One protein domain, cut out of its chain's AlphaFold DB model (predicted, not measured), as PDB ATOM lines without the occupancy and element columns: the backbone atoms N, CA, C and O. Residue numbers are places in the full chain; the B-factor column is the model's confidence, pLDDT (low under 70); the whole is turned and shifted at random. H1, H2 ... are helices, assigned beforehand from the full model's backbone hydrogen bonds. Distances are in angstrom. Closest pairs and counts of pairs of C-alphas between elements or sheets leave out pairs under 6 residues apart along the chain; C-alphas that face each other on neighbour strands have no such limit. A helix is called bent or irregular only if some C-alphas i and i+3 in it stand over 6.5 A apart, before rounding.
ATOM      1  N   LEU A   2     -10.351 -63.376 -20.146       72.56
ATOM      2  CA  LEU A   2     -10.426 -62.371 -19.067       72.56
ATOM      3  C   LEU A   2      -9.405 -62.583 -17.929       72.56
ATOM      4  O   LEU A   2      -8.834 -61.604 -17.469       72.56
ATOM      5  N   ASP A   3      -9.113 -63.830 -17.540       83.12
ATOM      6  CA  ASP A   3      -8.207 -64.127 -16.410       83.12
ATOM      7  C   ASP A   3      -6.769 -63.620 -16.580       83.12
ATOM      8  O   ASP A   3      -6.125 -63.233 -15.614       83.12
ATOM      9  N   ARG A   4      -6.242 -63.571 -17.811       81.69
ATOM     10  CA  ARG A   4      -4.885 -63.037 -18.012       81.69
ATOM     11  C   ARG A   4      -4.837 -61.525 -17.842       81.69
ATOM     12  O   ARG A   4      -3.825 -60.999 -17.398       81.69
ATOM     13  N   ALA A   5      -5.901 -60.815 -18.222       81.56
ATOM     14  CA  ALA A   5      -5.919 -59.358 -18.149       81.56
ATOM     15  C   ALA A   5      -5.877 -58.867 -16.693       81.56
ATOM     16  O   ALA A   5      -5.169 -57.906 -16.395       81.56
ATOM     17  N   THR A   6      -6.573 -59.561 -15.788       88.75
ATOM     18  CA  THR A   6      -6.569 -59.262 -14.350       88.75
ATOM     19  C   THR A   6      -5.222 -59.591 -13.706       88.75
ATOM     20  O   THR A   6      -4.689 -58.765 -12.965       88.75
ATOM     21  N   GLU A   7      -4.605 -60.721 -14.067       85.62
ATOM     22  CA  GLU A   7      -3.267 -61.101 -13.585       85.62
ATOM     23  C   GLU A   7      -2.198 -60.054 -13.968       85.62
ATOM     24  O   GLU A   7      -1.360 -59.666 -13.150       85.62
ATOM     25  N   PHE A   8      -2.276 -59.508 -15.188       80.75
ATOM     26  CA  PHE A   8      -1.383 -58.436 -15.639       80.75
ATOM     27  C   PHE A   8      -1.576 -57.120 -14.874       80.75
ATOM     28  O   PHE A   8      -0.590 -56.439 -14.565       80.75
ATOM     29  N   GLU A   9      -2.816 -56.734 -14.569       87.06
ATOM     30  CA  GLU A   9      -3.074 -55.537 -13.762       87.06
ATOM     31  C   GLU A   9      -2.537 -55.680 -12.339       87.06
ATOM     32  O   GLU A   9      -1.969 -54.722 -11.802       87.06
ATOM     33  N   ASP A  10      -2.661 -56.863 -11.744       87.12
ATOM     34  CA  ASP A  10      -2.189 -57.106 -10.385       87.12
ATOM     35  C   ASP A  10      -0.658 -57.107 -10.295       87.12
ATOM     36  O   ASP A  10      -0.111 -56.458  -9.393       87.12
ATOM     37  N   LEU A  11       0.050 -57.692 -11.270       79.12
ATOM     38  CA  LEU A  11       1.512 -57.559 -11.359       79.12
ATOM     39  C   LEU A  11       1.940 -56.094 -11.502       79.12
ATOM     40  O   LEU A  11       2.852 -55.635 -10.808       79.12
ATOM     41  N   ARG A  12       1.265 -55.329 -12.367       81.19
ATOM     42  CA  ARG A  12       1.578 -53.910 -12.577       81.19
ATOM     43  C   ARG A  12       1.377 -53.094 -11.299       81.19
ATOM     44  O   ARG A  12       2.243 -52.292 -10.947       81.19
ATOM     45  N   ARG A  13       0.279 -53.329 -10.574       84.38
ATOM     46  CA  ARG A  13       0.017 -52.689  -9.274       84.38
ATOM     47  C   ARG A  13       1.066 -53.079  -8.234       84.38
ATOM     48  O   ARG A  13       1.473 -52.221  -7.450       84.38
ATOM     49  N   ALA A  14       1.503 -54.337  -8.205       76.44
ATOM     50  CA  ALA A  14       2.541 -54.793  -7.283       76.44
ATOM     51  C   ALA A  14       3.887 -54.096  -7.554       76.44
ATOM     52  O   ALA A  14       4.518 -53.608  -6.612       76.44
ATOM     53  N   CYS A  15       4.282 -53.961  -8.824       75.31
ATOM     54  CA  CYS A  15       5.482 -53.220  -9.216       75.31
ATOM     55  C   CYS A  15       5.408 -51.738  -8.821       75.31
ATOM     56  O   CYS A  15       6.351 -51.234  -8.213       75.31
ATOM     57  N   ASP A  16       4.286 -51.058  -9.079       78.50
ATOM     58  CA  ASP A  16       4.115 -49.646  -8.702       78.50
ATOM     59  C   ASP A  16       4.190 -49.441  -7.177       78.50
ATOM     60  O   ASP A  16       4.765 -48.457  -6.703       78.50
ATOM     61  N   ARG A  17       3.645 -50.373  -6.381       77.94
ATOM     62  CA  ARG A  17       3.761 -50.324  -4.911       77.94
ATOM     63  C   ARG A  17       5.202 -50.530  -4.451       77.94
ATOM     64  O   ARG A  17       5.657 -49.805  -3.566       77.94
ATOM     65  N   ALA A  18       5.916 -51.485  -5.044       71.88
ATOM     66  CA  ALA A  18       7.316 -51.743  -4.717       71.88
ATOM     67  C   ALA A  18       8.208 -50.533  -5.041       71.88
ATOM     68  O   ALA A  18       9.080 -50.184  -4.242       71.88
ATOM     69  N   ASP A  19       7.949 -49.849  -6.156       72.25
ATOM     70  CA  ASP A  19       8.714 -48.667  -6.564       72.25
ATOM     71  C   ASP A  19       8.467 -47.483  -5.610       72.25
ATOM     72  O   ASP A  19       9.408 -46.842  -5.132       72.25
ATOM     73  N   ARG A  20       7.207 -47.263  -5.206       76.62
ATOM     74  CA  ARG A  20       6.854 -46.257  -4.186       76.62
ATOM     75  C   ARG A  20       7.512 -46.536  -2.837       76.62
ATOM     76  O   ARG A  20       8.014 -45.609  -2.206       76.62
ATOM     77  N   LEU A  21       7.545 -47.798  -2.402       74.44
ATOM     78  CA  LEU A  21       8.237 -48.193  -1.171       74.44
ATOM     79  C   LEU A  21       9.750 -47.966  -1.270       74.44
ATOM     80  O   LEU A  21      10.358 -47.513  -0.301       74.44
ATOM     81  N   GLY A  22      10.350 -48.216  -2.437       72.69
ATOM     82  CA  GLY A  22      11.766 -47.937  -2.690       72.69
ATOM     83  C   GLY A  22      12.107 -46.449  -2.581       72.69
ATOM     84  O   GLY A  22      13.103 -46.087  -1.942       72.69
ATOM     85  N   ILE A  23      11.259 -45.582  -3.141       75.00
ATOM     86  CA  ILE A  23      11.400 -44.122  -3.027       75.00
ATOM     87  C   ILE A  23      11.234 -43.678  -1.570       75.00
ATOM     88  O   ILE A  23      12.063 -42.916  -1.074       75.00
ATOM     89  N   LEU A  24      10.220 -44.187  -0.860       75.62
ATOM     90  CA  LEU A  24       9.980 -43.851   0.547       75.62
ATOM     91  C   LEU A  24      11.134 -44.289   1.455       75.62
ATOM     92  O   LEU A  24      11.591 -43.487   2.262       75.62
ATOM     93  N   CYS A  25      11.655 -45.511   1.299       72.00
ATOM     94  CA  CYS A  25      12.814 -45.979   2.069       72.00
ATOM     95  C   CYS A  25      14.069 -45.148   1.783       72.00
ATOM     96  O   CYS A  25      14.782 -44.779   2.713       72.00
ATOM     97  N   SER A  26      14.328 -44.813   0.514       70.12
ATOM     98  CA  SER A  26      15.480 -43.980   0.138       70.12
ATOM     99  C   SER A  26      15.352 -42.562   0.699       70.12
ATOM    100  O   SER A  26      16.328 -42.010   1.204       70.12
ATOM    101  N   GLY A  27      14.139 -42.002   0.658       75.00
ATOM    102  CA  GLY A  27      13.810 -40.721   1.273       75.00
ATOM    103  C   GLY A  27      14.041 -40.754   2.779       75.00
ATOM    104  O   GLY A  27      14.815 -39.950   3.278       75.00
ATOM    105  N   LEU A  28      13.471 -41.734   3.485       75.81
ATOM    106  CA  LEU A  28      13.655 -41.909   4.929       75.81
ATOM    107  C   LEU A  28      15.138 -42.059   5.301       75.81
ATOM    108  O   LEU A  28      15.585 -41.509   6.307       75.81
ATOM    109  N   CYS A  29      15.911 -42.756   4.462       72.75
ATOM    110  CA  CYS A  29      17.350 -42.883   4.630       72.75
ATOM    111  C   CYS A  29      18.045 -41.513   4.518       72.75
ATOM    112  O   CYS A  29      18.794 -41.121   5.406       72.75
ATOM    113  N   ALA A  30      17.743 -40.728   3.485       74.50
ATOM    114  CA  ALA A  30      18.301 -39.384   3.354       74.50
ATOM    115  C   ALA A  30      17.900 -38.477   4.531       74.50
ATOM    116  O   ALA A  30      18.754 -37.794   5.100       74.50
ATOM    117  N   THR A  31      16.629 -38.512   4.946       75.56
ATOM    118  CA  THR A  31      16.136 -37.701   6.063       75.56
ATOM    119  C   THR A  31      16.801 -38.098   7.376       75.56
ATOM    120  O   THR A  31      17.192 -37.207   8.119       75.56
ATOM    121  N   HIS A  32      16.999 -39.392   7.665       77.38
ATOM    122  CA  HIS A  32      17.680 -39.807   8.899       77.38
ATOM    123  C   HIS A  32      19.167 -39.426   8.892       77.38
ATOM    124  O   HIS A  32      19.668 -38.948   9.908       77.38
ATOM    125  N   CYS A  33      19.864 -39.566   7.754       70.12
ATOM    126  CA  CYS A  33      21.272 -39.179   7.638       70.12
ATOM    127  C   CYS A  33      21.474 -37.674   7.850       70.12
ATOM    128  O   CYS A  33      22.519 -37.268   8.350       70.12
ATOM    129  N   LEU A  34      20.485 -36.856   7.481       70.62
ATOM    130  CA  LEU A  34      20.519 -35.403   7.655       70.62
ATOM    131  C   LEU A  34      20.033 -34.990   9.054       70.62
ATOM    132  O   LEU A  34      20.620 -34.113   9.685       70.62
ATOM    133  N   ALA A  35      19.008 -35.667   9.575       77.50
ATOM    134  CA  ALA A  35      18.440 -35.400  10.891       77.50
ATOM    135  C   ALA A  35      19.370 -35.822  12.034       77.50
ATOM    136  O   ALA A  35      19.448 -35.100  13.016       77.50
ATOM    137  N   CYS A  36      20.102 -36.936  11.929       72.88
ATOM    138  CA  CYS A  36      21.003 -37.404  12.991       72.88
ATOM    139  C   CYS A  36      22.080 -36.379  13.408       72.88
ATOM    140  O   CYS A  36      22.134 -36.056  14.594       72.88
ATOM    141  N   PRO A  37      22.922 -35.832  12.508       69.38
ATOM    142  CA  PRO A  37      23.933 -34.844  12.896       69.38
ATOM    143  C   PRO A  37      23.309 -33.526  13.371       69.38
ATOM    144  O   PRO A  37      23.857 -32.862  14.252       69.38
ATOM    145  N   LEU A  38      22.144 -33.163  12.826       74.44
ATOM    146  CA  LEU A  38      21.414 -31.962  13.216       74.44
ATOM    147  C   LEU A  38      20.827 -32.104  14.629       74.44
ATOM    148  O   LEU A  38      21.047 -31.243  15.477       74.44
ATOM    149  N   LEU A  39      20.171 -33.231  14.918       73.25
ATOM    150  CA  LEU A  39      19.666 -33.583  16.245       73.25
ATOM    151  C   LEU A  39      20.801 -33.667  17.261       73.25
ATOM    152  O   LEU A  39      20.655 -33.135  18.354       73.25
ATOM    153  N   PHE A  40      21.939 -34.264  16.900       69.81
ATOM    154  CA  PHE A  40      23.102 -34.343  17.786       69.81
ATOM    155  C   PHE A  40      23.699 -32.961  18.094       69.81
ATOM    156  O   PHE A  40      24.140 -32.720  19.212       69.81
ATOM    157  N   SER A  41      23.671 -32.030  17.134       69.25
ATOM    158  CA  SER A  41      24.163 -30.656  17.335       69.25
ATOM    159  C   SER A  41      23.214 -29.806  18.182       69.25
ATOM    160  O   SER A  41      23.660 -28.959  18.951       69.25
ATOM    161  N   ILE A  42      21.904 -30.026  18.053       74.19
ATOM    162  CA  ILE A  42      20.871 -29.258  18.759       74.19
ATOM    163  C   ILE A  42      20.606 -29.833  20.161       74.19
ATOM    164  O   ILE A  42      20.242 -29.098  21.079       74.19
ATOM    165  N   MET A  43      20.824 -31.136  20.355       69.62
ATOM    166  CA  MET A  43      20.567 -31.841  21.613       69.62
ATOM    167  C   MET A  43      21.194 -31.177  22.846       69.62
ATOM    168  O   MET A  43      20.452 -30.936  23.794       69.62
ATOM    169  N   PRO A  44      22.485 -30.794  22.861       66.69
ATOM    170  CA  PRO A  44      23.102 -30.132  24.014       66.69
ATOM    171  C   PRO A  44      22.455 -28.788  24.370       66.69
ATOM    172  O   PRO A  44      22.439 -28.412  25.539       66.69
ATOM    173  N   ALA A  45      21.910 -28.076  23.379       70.06
ATOM    174  CA  ALA A  45      21.247 -26.793  23.589       70.06
ATOM    175  C   ALA A  45      19.848 -26.953  24.210       70.06
ATOM    176  O   ALA A  45      19.418 -26.095  24.974       70.06
ATOM    177  N   ILE A  46      19.149 -28.056  23.911       69.38
ATOM    178  CA  ILE A  46      17.804 -28.344  24.442       69.38
ATOM    179  C   ILE A  46      17.872 -29.155  25.751       69.38
ATOM    180  O   ILE A  46      17.040 -28.983  26.638       69.38
ATOM    181  N   LYS A  59      22.156 -44.069  24.093       73.00
ATOM    182  CA  LYS A  59      22.117 -45.498  23.745       73.00
ATOM    183  C   LYS A  59      20.849 -45.851  22.974       73.00
ATOM    184  O   LYS A  59      20.933 -46.551  21.968       73.00
ATOM    185  N   MET A  60      19.693 -45.348  23.410       76.00
ATOM    186  CA  MET A  60      18.413 -45.563  22.727       76.00
ATOM    187  C   MET A  60      18.407 -44.938  21.331       76.00
ATOM    188  O   MET A  60      17.992 -45.595  20.377       76.00
ATOM    189  N   LEU A  61      18.924 -43.713  21.189       73.44
ATOM    190  CA  LEU A  61      19.022 -43.029  19.899       73.44
ATOM    191  C   LEU A  61      19.973 -43.768  18.947       73.44
ATOM    192  O   LEU A  61      19.640 -43.989  17.781       73.44
ATOM    193  N   THR A  62      21.124 -44.215  19.459       74.00
ATOM    194  CA  THR A  62      22.084 -45.016  18.686       74.00
ATOM    195  C   THR A  62      21.447 -46.327  18.223       74.00
ATOM    196  O   THR A  62      21.520 -46.664  17.042       74.00
ATOM    197  N   LEU A  63      20.756 -47.042  19.113       76.69
ATOM    198  CA  LEU A  63      20.131 -48.327  18.802       76.69
ATOM    199  C   LEU A  63      18.975 -48.170  17.803       76.69
ATOM    200  O   LEU A  63      18.897 -48.926  16.834       76.69
ATOM    201  N   ALA A  64      18.143 -47.137  17.964       76.19
ATOM    202  CA  ALA A  64      17.102 -46.790  16.999       76.19
ATOM    203  C   ALA A  64      17.696 -46.475  15.616       76.19
ATOM    204  O   ALA A  64      17.222 -47.009  14.612       76.19
ATOM    205  N   SER A  65      18.774 -45.683  15.551       74.00
ATOM    206  CA  SER A  65      19.450 -45.370  14.282       74.00
ATOM    207  C   SER A  65      19.994 -46.624  13.583       74.00
ATOM    208  O   SER A  65      19.918 -46.733  12.361       74.00
ATOM    209  N   LEU A  66      20.457 -47.613  14.354       75.75
ATOM    210  CA  LEU A  66      21.011 -48.868  13.846       75.75
ATOM    211  C   LEU A  66      19.914 -49.769  13.257       75.75
ATOM    212  O   LEU A  66      20.100 -50.348  12.185       75.75
ATOM    213  N   VAL A  67      18.742 -49.825  13.900       78.31
ATOM    214  CA  VAL A  67      17.558 -50.532  13.377       78.31
ATOM    215  C   VAL A  67      17.063 -49.886  12.080       78.31
ATOM    216  O   VAL A  67      16.808 -50.597  11.104       78.31
ATOM    217  N   PHE A  68      16.985 -48.553  12.029       73.00
ATOM    218  CA  PHE A  68      16.617 -47.829  10.806       73.00
ATOM    219  C   PHE A  68      17.636 -48.043   9.679       73.00
ATOM    220  O   PHE A  68      17.243 -48.310   8.540       73.00
ATOM    221  N   ALA A  69      18.933 -47.995   9.989       72.88
ATOM    222  CA  ALA A  69      19.994 -48.268   9.025       72.88
ATOM    223  C   ALA A  69      19.897 -49.699   8.472       72.88
ATOM    224  O   ALA A  69      19.977 -49.894   7.260       72.88
ATOM    225  N   TRP A  70      19.648 -50.695   9.328       77.06
ATOM    226  CA  TRP A  70      19.481 -52.089   8.908       77.06
ATOM    227  C   TRP A  70      18.298 -52.273   7.951       77.06
ATOM    228  O   TRP A  70      18.447 -52.878   6.884       77.06
ATOM    229  N   PHE A  71      17.137 -51.708   8.296       72.00
ATOM    230  CA  PHE A  71      15.941 -51.772   7.452       72.00
ATOM    231  C   PHE A  71      16.121 -51.055   6.109       72.00
ATOM    232  O   PHE A  71      15.583 -51.512   5.101       72.00
ATOM    233  N   SER A  72      16.899 -49.974   6.074       67.88
ATOM    234  CA  SER A  72      17.192 -49.230   4.845       67.88
ATOM    235  C   SER A  72      18.201 -49.951   3.935       67.88
ATOM    236  O   SER A  72      18.026 -50.056   2.712       67.88
ATOM    237  N   VAL A  73      19.268 -50.499   4.521       72.19
ATOM    238  CA  VAL A  73      20.389 -51.090   3.777       72.19
ATOM    239  C   VAL A  73      20.081 -52.518   3.313       72.19
ATOM    240  O   VAL A  73      20.442 -52.885   2.191       72.19
ATOM    241  N   GLY A  74      19.380 -53.320   4.120       73.38
ATOM    242  CA  GLY A  74      19.121 -54.738   3.838       73.38
ATOM    243  C   GLY A  74      18.458 -55.008   2.475       73.38
ATOM    244  O   GLY A  74      19.000 -55.782   1.679       73.38
ATOM    245  N   PRO A  75      17.327 -54.355   2.148       69.75
ATOM    246  CA  PRO A  75      16.680 -54.503   0.843       69.75
ATOM    247  C   PRO A  75      17.537 -53.953  -0.303       69.75
ATOM    248  O   PRO A  75      17.562 -54.520  -1.397       69.75
ATOM    249  N   THR A  76      18.279 -52.871  -0.047       67.31
ATOM    250  CA  THR A  76      19.148 -52.231  -1.043       67.31
ATOM    251  C   THR A  76      20.278 -53.166  -1.480       67.31
ATOM    252  O   THR A  76      20.559 -53.250  -2.675       67.31
ATOM    253  N   LEU A  77      20.884 -53.915  -0.551       69.19
ATOM    254  CA  LEU A  77      21.983 -54.847  -0.844       69.19
ATOM    255  C   LEU A  77      21.550 -56.063  -1.666       69.19
ATOM    256  O   LEU A  77      22.269 -56.468  -2.576       69.19
ATOM    257  N   ARG A  78      20.371 -56.630  -1.386       75.06
ATOM    258  CA  ARG A  78      19.872 -57.820  -2.105       75.06
ATOM    259  C   ARG A  78      19.534 -57.550  -3.566       75.06
ATOM    260  O   ARG A  78      19.499 -58.470  -4.373       75.06
ATOM    261  N   SER A  79      19.272 -56.296  -3.901       66.19
ATOM    262  CA  SER A  79      18.774 -55.901  -5.215       66.19
ATOM    263  C   SER A  79      19.639 -54.800  -5.833       66.19
ATOM    264  O   SER A  79      19.142 -53.987  -6.615       66.19
ATOM    265  N   ALA A  80      20.911 -54.700  -5.437       64.38
ATOM    266  CA  ALA A  80      21.813 -53.675  -5.941       64.38
ATOM    267  C   ALA A  80      22.229 -54.000  -7.388       64.38
ATOM    268  O   ALA A  80      22.920 -54.994  -7.610       64.38
ATOM    269  N   PRO A  81      21.879 -53.160  -8.382       69.00
ATOM    270  CA  PRO A  81      22.318 -53.374  -9.762       69.00
ATOM    271  C   PRO A  81      23.812 -53.071  -9.940       69.00
ATOM    272  O   PRO A  81      24.437 -53.540 -10.886       69.00
ATOM    273  N   SER A  82      24.398 -52.273  -9.037       80.31
ATOM    274  CA  SER A  82      25.797 -51.862  -9.105       80.31
ATOM    275  C   SER A  82      26.578 -52.368  -7.893       80.31
ATOM    276  O   SER A  82      26.273 -52.035  -6.746       80.31
ATOM    277  N   ARG A  83      27.637 -53.147  -8.155       83.81
ATOM    278  CA  ARG A  83      28.564 -53.614  -7.110       83.81
ATOM    279  C   ARG A  83      29.236 -52.437  -6.398       83.81
ATOM    280  O   ARG A  83      29.392 -52.460  -5.187       83.81
ATOM    281  N   VAL A  84      29.552 -51.374  -7.142       82.19
ATOM    282  CA  VAL A  84      30.197 -50.165  -6.607       82.19
ATOM    283  C   VAL A  84      29.292 -49.428  -5.617       82.19
ATOM    284  O   VAL A  84      29.759 -49.039  -4.550       82.19
ATOM    285  N   GLY A  85      28.002 -49.258  -5.931       77.12
ATOM    286  CA  GLY A  85      27.052 -48.616  -5.017       77.12
ATOM    287  C   GLY A  85      26.882 -49.409  -3.723       77.12
ATOM    288  O   GLY A  85      26.944 -48.826  -2.644       77.12
ATOM    289  N   ALA A  86      26.768 -50.739  -3.830       80.44
ATOM    290  CA  ALA A  86      26.720 -51.632  -2.674       80.44
ATOM    291  C   ALA A  86      27.992 -51.540  -1.810       80.44
ATOM    292  O   ALA A  86      27.891 -51.356  -0.596       80.44
ATOM    293  N   CYS A  87      29.184 -51.585  -2.417       85.31
ATOM    294  CA  CYS A  87      30.447 -51.436  -1.690       85.31
ATOM    295  C   CYS A  87      30.518 -50.102  -0.938       85.31
ATOM    296  O   CYS A  87      30.806 -50.111   0.253       85.31
ATOM    297  N   LEU A  88      30.181 -48.978  -1.581       79.88
ATOM    298  CA  LEU A  88      30.187 -47.662  -0.929       79.88
ATOM    299  C   LEU A  88      29.224 -47.601   0.264       79.88
ATOM    300  O   LEU A  88      29.594 -47.068   1.311       79.88
ATOM    301  N   THR A  89      28.025 -48.188   0.145       79.38
ATOM    302  CA  THR A  89      27.083 -48.256   1.273       79.38
ATOM    303  C   THR A  89      27.608 -49.115   2.424       79.38
ATOM    304  O   THR A  89      27.496 -48.719   3.581       79.38
ATOM    305  N   VAL A  90      28.236 -50.258   2.134       85.56
ATOM    306  CA  VAL A  90      28.808 -51.135   3.169       85.56
ATOM    307  C   VAL A  90      29.994 -50.459   3.851       85.56
ATOM    308  O   VAL A  90      30.068 -50.452   5.076       85.56
ATOM    309  N   THR A  91      30.895 -49.836   3.088       84.44
ATOM    310  CA  THR A  91      32.039 -49.104   3.643       84.44
ATOM    311  C   THR A  91      31.579 -47.951   4.532       84.44
ATOM    312  O   THR A  91      32.069 -47.822   5.650       84.44
ATOM    313  N   GLY A  92      30.604 -47.150   4.090       78.75
ATOM    314  CA  GLY A  92      30.054 -46.069   4.909       78.75
ATOM    315  C   GLY A  92      29.413 -46.575   6.210       78.75
ATOM    316  O   GLY A  92      29.664 -46.007   7.272       78.75
ATOM    317  N   LEU A  93      28.680 -47.695   6.157       82.38
ATOM    318  CA  LEU A  93      28.112 -48.341   7.346       82.38
ATOM    319  C   LEU A  93      29.200 -48.813   8.322       82.38
ATOM    320  O   LEU A  93      29.078 -48.589   9.523       82.38
ATOM    321  N   ILE A  94      30.278 -49.422   7.816       86.38
ATOM    322  CA  ILE A  94      31.413 -49.864   8.639       86.38
ATOM    323  C   ILE A  94      32.072 -48.673   9.337       86.38
ATOM    324  O   ILE A  94      32.351 -48.766  10.527       86.38
ATOM    325  N   PHE A  95      32.283 -47.549   8.644       81.69
ATOM    326  CA  PHE A  95      32.848 -46.342   9.260       81.69
ATOM    327  C   PHE A  95      31.966 -45.813  10.397       81.69
ATOM    328  O   PHE A  95      32.468 -45.532  11.486       81.69
ATOM    329  N   VAL A  96      30.649 -45.733  10.180       78.69
ATOM    330  CA  VAL A  96      29.700 -45.289  11.214       78.69
ATOM    331  C   VAL A  96      29.712 -46.247  12.410       78.69
ATOM    332  O   VAL A  96      29.872 -45.803  13.549       78.69
ATOM    333  N   LEU A  97      29.640 -47.560  12.171       82.12
ATOM    334  CA  LEU A  97      29.703 -48.564  13.236       82.12
ATOM    335  C   LEU A  97      31.037 -48.510  13.992       82.12
ATOM    336  O   LEU A  97      31.033 -48.520  15.219       82.12
ATOM    337  N   ALA A  98      32.167 -48.381  13.296       81.94
ATOM    338  CA  ALA A  98      33.484 -48.275  13.919       81.94
ATOM    339  C   ALA A  98      33.560 -47.080  14.881       81.94
ATOM    340  O   ALA A  98      34.081 -47.221  15.987       81.94
ATOM    341  N   THR A  99      32.981 -45.928  14.516       75.62
ATOM    342  CA  THR A  99      32.913 -44.774  15.430       75.62
ATOM    343  C   THR A  99      32.030 -45.030  16.655       75.62
ATOM    344  O   THR A  99      32.402 -44.627  17.757       75.62
ATOM    345  N   ALA A 100      30.918 -45.756  16.493       74.06
ATOM    346  CA  ALA A 100      30.023 -46.131  17.589       74.06
ATOM    347  C   ALA A 100      30.641 -47.177  18.539       74.06
ATOM    348  O   ALA A 100      30.448 -47.119  19.750       74.06
ATOM    349  N   PHE A 101      31.435 -48.118  18.026       80.31
ATOM    350  CA  PHE A 101      32.166 -49.069  18.868       80.31
ATOM    351  C   PHE A 101      33.371 -48.418  19.557       80.31
ATOM    352  O   PHE A 101      33.623 -48.676  20.734       80.31
ATOM    353  N   ALA A 102      34.081 -47.516  18.874       75.56
ATOM    354  CA  ALA A 102      35.203 -46.781  19.455       75.56
ATOM    355  C   ALA A 102      34.784 -45.853  20.610       75.56
ATOM    356  O   ALA A 102      35.606 -45.537  21.475       75.56
ATOM    357  N   SER A 103      33.527 -45.394  20.646       66.75
ATOM    358  CA  SER A 103      32.988 -44.659  21.795       66.75
ATOM    359  C   SER A 103      32.632 -45.583  22.962       66.75
ATOM    360  O   SER A 103      32.876 -45.201  24.105       66.75
ATOM    361  N   HIS A 104      32.157 -46.803  22.696       68.50
ATOM    362  CA  HIS A 104      31.867 -47.793  23.737       68.50
ATOM    363  C   HIS A 104      33.139 -48.281  24.446       68.50
ATOM    364  O   HIS A 104      33.188 -48.317  25.671       68.50
ATOM    365  N   VAL A 105      34.196 -48.605  23.694       69.94
ATOM    366  CA  VAL A 105      35.441 -49.170  24.255       69.94
ATOM    367  C   VAL A 105      36.208 -48.159  25.121       69.94
ATOM    368  O   VAL A 105      36.874 -48.542  26.076       69.94
ATOM    369  N   HIS A 106      36.092 -46.858  24.837       62.22
ATOM    370  CA  HIS A 106      36.757 -45.805  25.618       62.22
ATOM    371  C   HIS A 106      35.855 -45.134  26.668       62.22
ATOM    372  O   HIS A 106      36.298 -44.209  27.349       62.22
ATOM    373  N   GLY A 107      34.595 -45.563  26.796       52.88
ATOM    374  CA  GLY A 107      33.586 -44.905  27.629       52.88
ATOM    375  C   GLY A 107      33.636 -45.240  29.121       52.88
ATOM    376  O   GLY A 107      33.039 -44.512  29.909       52.88
ATOM    377  N   ILE A 175      26.314 -41.058  -1.012       81.44
ATOM    378  CA  ILE A 175      26.833 -41.266  -2.374       81.44
ATOM    379  C   ILE A 175      26.499 -42.678  -2.874       81.44
ATOM    380  O   ILE A 175      26.084 -42.840  -4.025       81.44
ATOM    381  N   GLY A 176      26.663 -43.701  -2.032       79.50
ATOM    382  CA  GLY A 176      26.342 -45.087  -2.371       79.50
ATOM    383  C   GLY A 176      24.864 -45.269  -2.726       79.50
ATOM    384  O   GLY A 176      24.545 -45.822  -3.785       79.50
ATOM    385  N   HIS A 177      23.965 -44.721  -1.903       76.38
ATOM    386  CA  HIS A 177      22.527 -44.722  -2.172       76.38
ATOM    387  C   HIS A 177      22.172 -43.946  -3.439       76.38
ATOM    388  O   HIS A 177      21.441 -44.470  -4.280       76.38
ATOM    389  N   TRP A 178      22.731 -42.749  -3.631       78.44
ATOM    390  CA  TRP A 178      22.492 -41.947  -4.832       78.44
ATOM    391  C   TRP A 178      22.916 -42.680  -6.106       78.44
ATOM    392  O   TRP A 178      22.178 -42.696  -7.092       78.44
ATOM    393  N   ARG A 179      24.083 -43.338  -6.099       80.62
ATOM    394  CA  ARG A 179      24.553 -44.119  -7.252       80.62
ATOM    395  C   ARG A 179      23.669 -45.332  -7.518       80.62
ATOM    396  O   ARG A 179      23.359 -45.579  -8.680       80.62
ATOM    397  N   ASN A 180      23.230 -46.050  -6.484       78.44
ATOM    398  CA  ASN A 180      22.302 -47.173  -6.649       78.44
ATOM    399  C   ASN A 180      20.930 -46.719  -7.166       78.44
ATOM    400  O   ASN A 180      20.377 -47.361  -8.061       78.44
ATOM    401  N   PHE A 181      20.412 -45.598  -6.662       75.19
ATOM    402  CA  PHE A 181      19.171 -44.993  -7.141       75.19
ATOM    403  C   PHE A 181      19.296 -44.562  -8.602       75.19
ATOM    404  O   PHE A 181      18.471 -44.937  -9.435       75.19
ATOM    405  N   LYS A 182      20.373 -43.842  -8.938       80.00
ATOM    406  CA  LYS A 182      20.643 -43.410 -10.309       80.00
ATOM    407  C   LYS A 182      20.767 -44.610 -11.240       80.00
ATOM    408  O   LYS A 182      20.114 -44.594 -12.272       80.00
ATOM    409  N   ALA A 183      21.516 -45.649 -10.855       76.19
ATOM    410  CA  ALA A 183      21.683 -46.874 -11.638       76.19
ATOM    411  C   ALA A 183      20.338 -47.543 -11.952       76.19
ATOM    412  O   ALA A 183      20.100 -47.903 -13.105       76.19
ATOM    413  N   ARG A 184      19.439 -47.648 -10.963       71.25
ATOM    414  CA  ARG A 184      18.076 -48.162 -11.174       71.25
ATOM    415  C   ARG A 184      17.250 -47.276 -12.092       71.25
ATOM    416  O   ARG A 184      16.615 -47.795 -13.000       71.25
ATOM    417  N   ASN A 185      17.277 -45.962 -11.888       71.94
ATOM    418  CA  ASN A 185      16.492 -45.039 -12.703       71.94
ATOM    419  C   ASN A 185      17.018 -44.937 -14.147       71.94
ATOM    420  O   ASN A 185      16.265 -44.621 -15.062       71.94
ATOM    421  N   SER A 186      18.309 -45.214 -14.363       69.38
ATOM    422  CA  SER A 186      18.913 -45.279 -15.697       69.38
ATOM    423  C   SER A 186      18.709 -46.614 -16.410       69.38
ATOM    424  O   SER A 186      18.933 -46.669 -17.618       69.38
ATOM    425  N   GLN A 187      18.298 -47.685 -15.719       63.06
ATOM    426  CA  GLN A 187      17.910 -48.900 -16.426       63.06
ATOM    427  C   GLN A 187      16.521 -48.698 -17.043       63.06
ATOM    428  O   GLN A 187      15.593 -48.289 -16.338       63.06
ATOM    429  N   PRO A 188      16.346 -48.958 -18.353       55.31
ATOM    430  CA  PRO A 188      15.024 -48.936 -18.959       55.31
ATOM    431  C   PRO A 188      14.172 -49.940 -18.188       55.31
ATOM    432  O   PRO A 188      14.562 -51.097 -18.073       55.31
ATOM    433  N   ARG A 189      13.070 -49.469 -17.585       59.28
ATOM    434  CA  ARG A 189      12.208 -50.250 -16.683       59.28
ATOM    435  C   ARG A 189      12.011 -51.653 -17.257       59.28
ATOM    436  O   ARG A 189      11.274 -51.815 -18.226       59.28
ATOM    437  N   PHE A 190      12.689 -52.639 -16.673       48.34
ATOM    438  CA  PHE A 190      12.750 -54.010 -17.187       48.34
ATOM    439  C   PHE A 190      11.342 -54.635 -17.231       48.34
ATOM    440  O   PHE A 190      10.977 -55.293 -18.200       48.34
ATOM    441  N   CYS A 191      10.461 -54.229 -16.303       53.78
ATOM    442  CA  CYS A 191       9.022 -54.527 -16.335       53.78
ATOM    443  C   CYS A 191       8.277 -54.030 -17.581       53.78
ATOM    444  O   CYS A 191       7.141 -54.430 -17.787       53.78
ATOM    445  N   ARG A 192       8.843 -53.138 -18.399       51.47
ATOM    446  CA  ARG A 192       8.233 -52.722 -19.668       51.47
ATOM    447  C   ARG A 192       8.739 -53.563 -20.834       51.47
ATOM    448  O   ARG A 192       7.968 -53.796 -21.754       51.47
ATOM    449  N   GLN A 193       9.996 -54.003 -20.814       56.47
ATOM    450  CA  GLN A 193      10.597 -54.740 -21.929       56.47
ATOM    451  C   GLN A 193      10.202 -56.217 -21.921       56.47
ATOM    452  O   GLN A 193       9.745 -56.692 -22.953       56.47
ATOM    453  N   ASP A 194      10.229 -56.897 -20.771       55.59
ATOM    454  CA  ASP A 194       9.750 -58.289 -20.678       55.59
ATOM    455  C   ASP A 194       8.232 -58.383 -20.879       55.59
ATOM    456  O   ASP A 194       7.721 -59.323 -21.481       55.59
TER     457      ASP A 194
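AT A GLANCE: This is residues 2 to 46, 59 to 107 and 175 to 194 of the 222 residues of the protein "MerC domain-containing protein" of Planctomycetes bacterium (UniProt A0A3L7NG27). One very long helix, H1, runs nearly the whole length of a loose, elongated model, and the shorter helices H2, H3 and H4 lie roughly lengthwise with it, H2 packing on its residues 25 to 32. From H2 the chain folds back into H3, H4 packs on the first part of H3, and the short H5 follows H4; residues 2 to 10 and 41 to 46 of H1 and residues 101 to 107 stick out. The printed part has 114 residues with five named helices, H1 to H5 in order along the chain, and no named strand: the class is all helix. It is loose, with a radius of gyration of the C-alphas of 18.4 A, and the spans are 66 by 31 by 20 A.

IN THESE COORDINATES: H1, residues 2 to 46, is the longest helix at 62.0 A, from C-alpha 2 at (-10.426, -62.371, -19.067) to C-alpha 46 at (17.804, -28.344, 24.442). It has a kink of 40 degrees near residue 40 and is irregular, but only just: C-alphas 41 and 44 are 6.8 A apart. H2, residues 59 to 78, measures 28.7 A; it too is only just irregular, with C-alphas 72 and 75 6.6 A apart. H3 is residues 83 to 105, 32.4 A. H4 is residues 175 to 186, 16.0 A. H5 is residues 190 to 194, 6.3 A, and ends with C-alpha 194 at (9.750, -58.289, -20.678).

HOW THE PARTS SIT: H1 touches H2 with residues 25 to 32 alone; the closest C-alphas, of Cys 25 and Ser 72, are 6.1 A apart. Their lines stand at a shallow tilt of 33 degrees, only just short of steep, and run opposite ways. H2 and H3 form a helical hairpin at a shallow tilt of 18 degrees; they only just touch, with 3 pairs of C-alphas within 8 A, the closest those of Leu 77 and Ala 86 at 6.0 A. H3 touches H4 with residues 84 to 89 alone, the closest C-alphas being Gly 85 and Gly 176 at 4.5 A; they run opposite ways at a shallow tilt of 23 degrees. H1 and H4 are close but not clearly touching, with the closest C-alphas, of Ser 26 and His 177, 7.5 A apart. H2 and H4 are near each other, H1 and H3 are apart, and H5 touches no helix. Every O i to N i+4 pair is within hydrogen-bond range in H3, H4 and H5; in H1 it is 37 of 41 and in H2 14 of 16.

THE WHOLE: The C-alphas farthest apart, of Leu 2 and His 106, are 67.1 A apart. Without the stretches that stand free, the body spans 48 by 27 by 20 A. Residues 47 to 58 are not printed, with 17.7 A between C-alphas 46 and 59; residues 108 to 174 are not printed, with 31.0 A between C-alphas 107 and 175. Of the links that are printed whole, H2 to H3 and H4 to H5 are tight. The mean pLDDT of the printed part is 74.2, and 27 residues are under 70, among them residues 79 to 81, 103 to 107 and 186 to 194; H5 has a mean of 53.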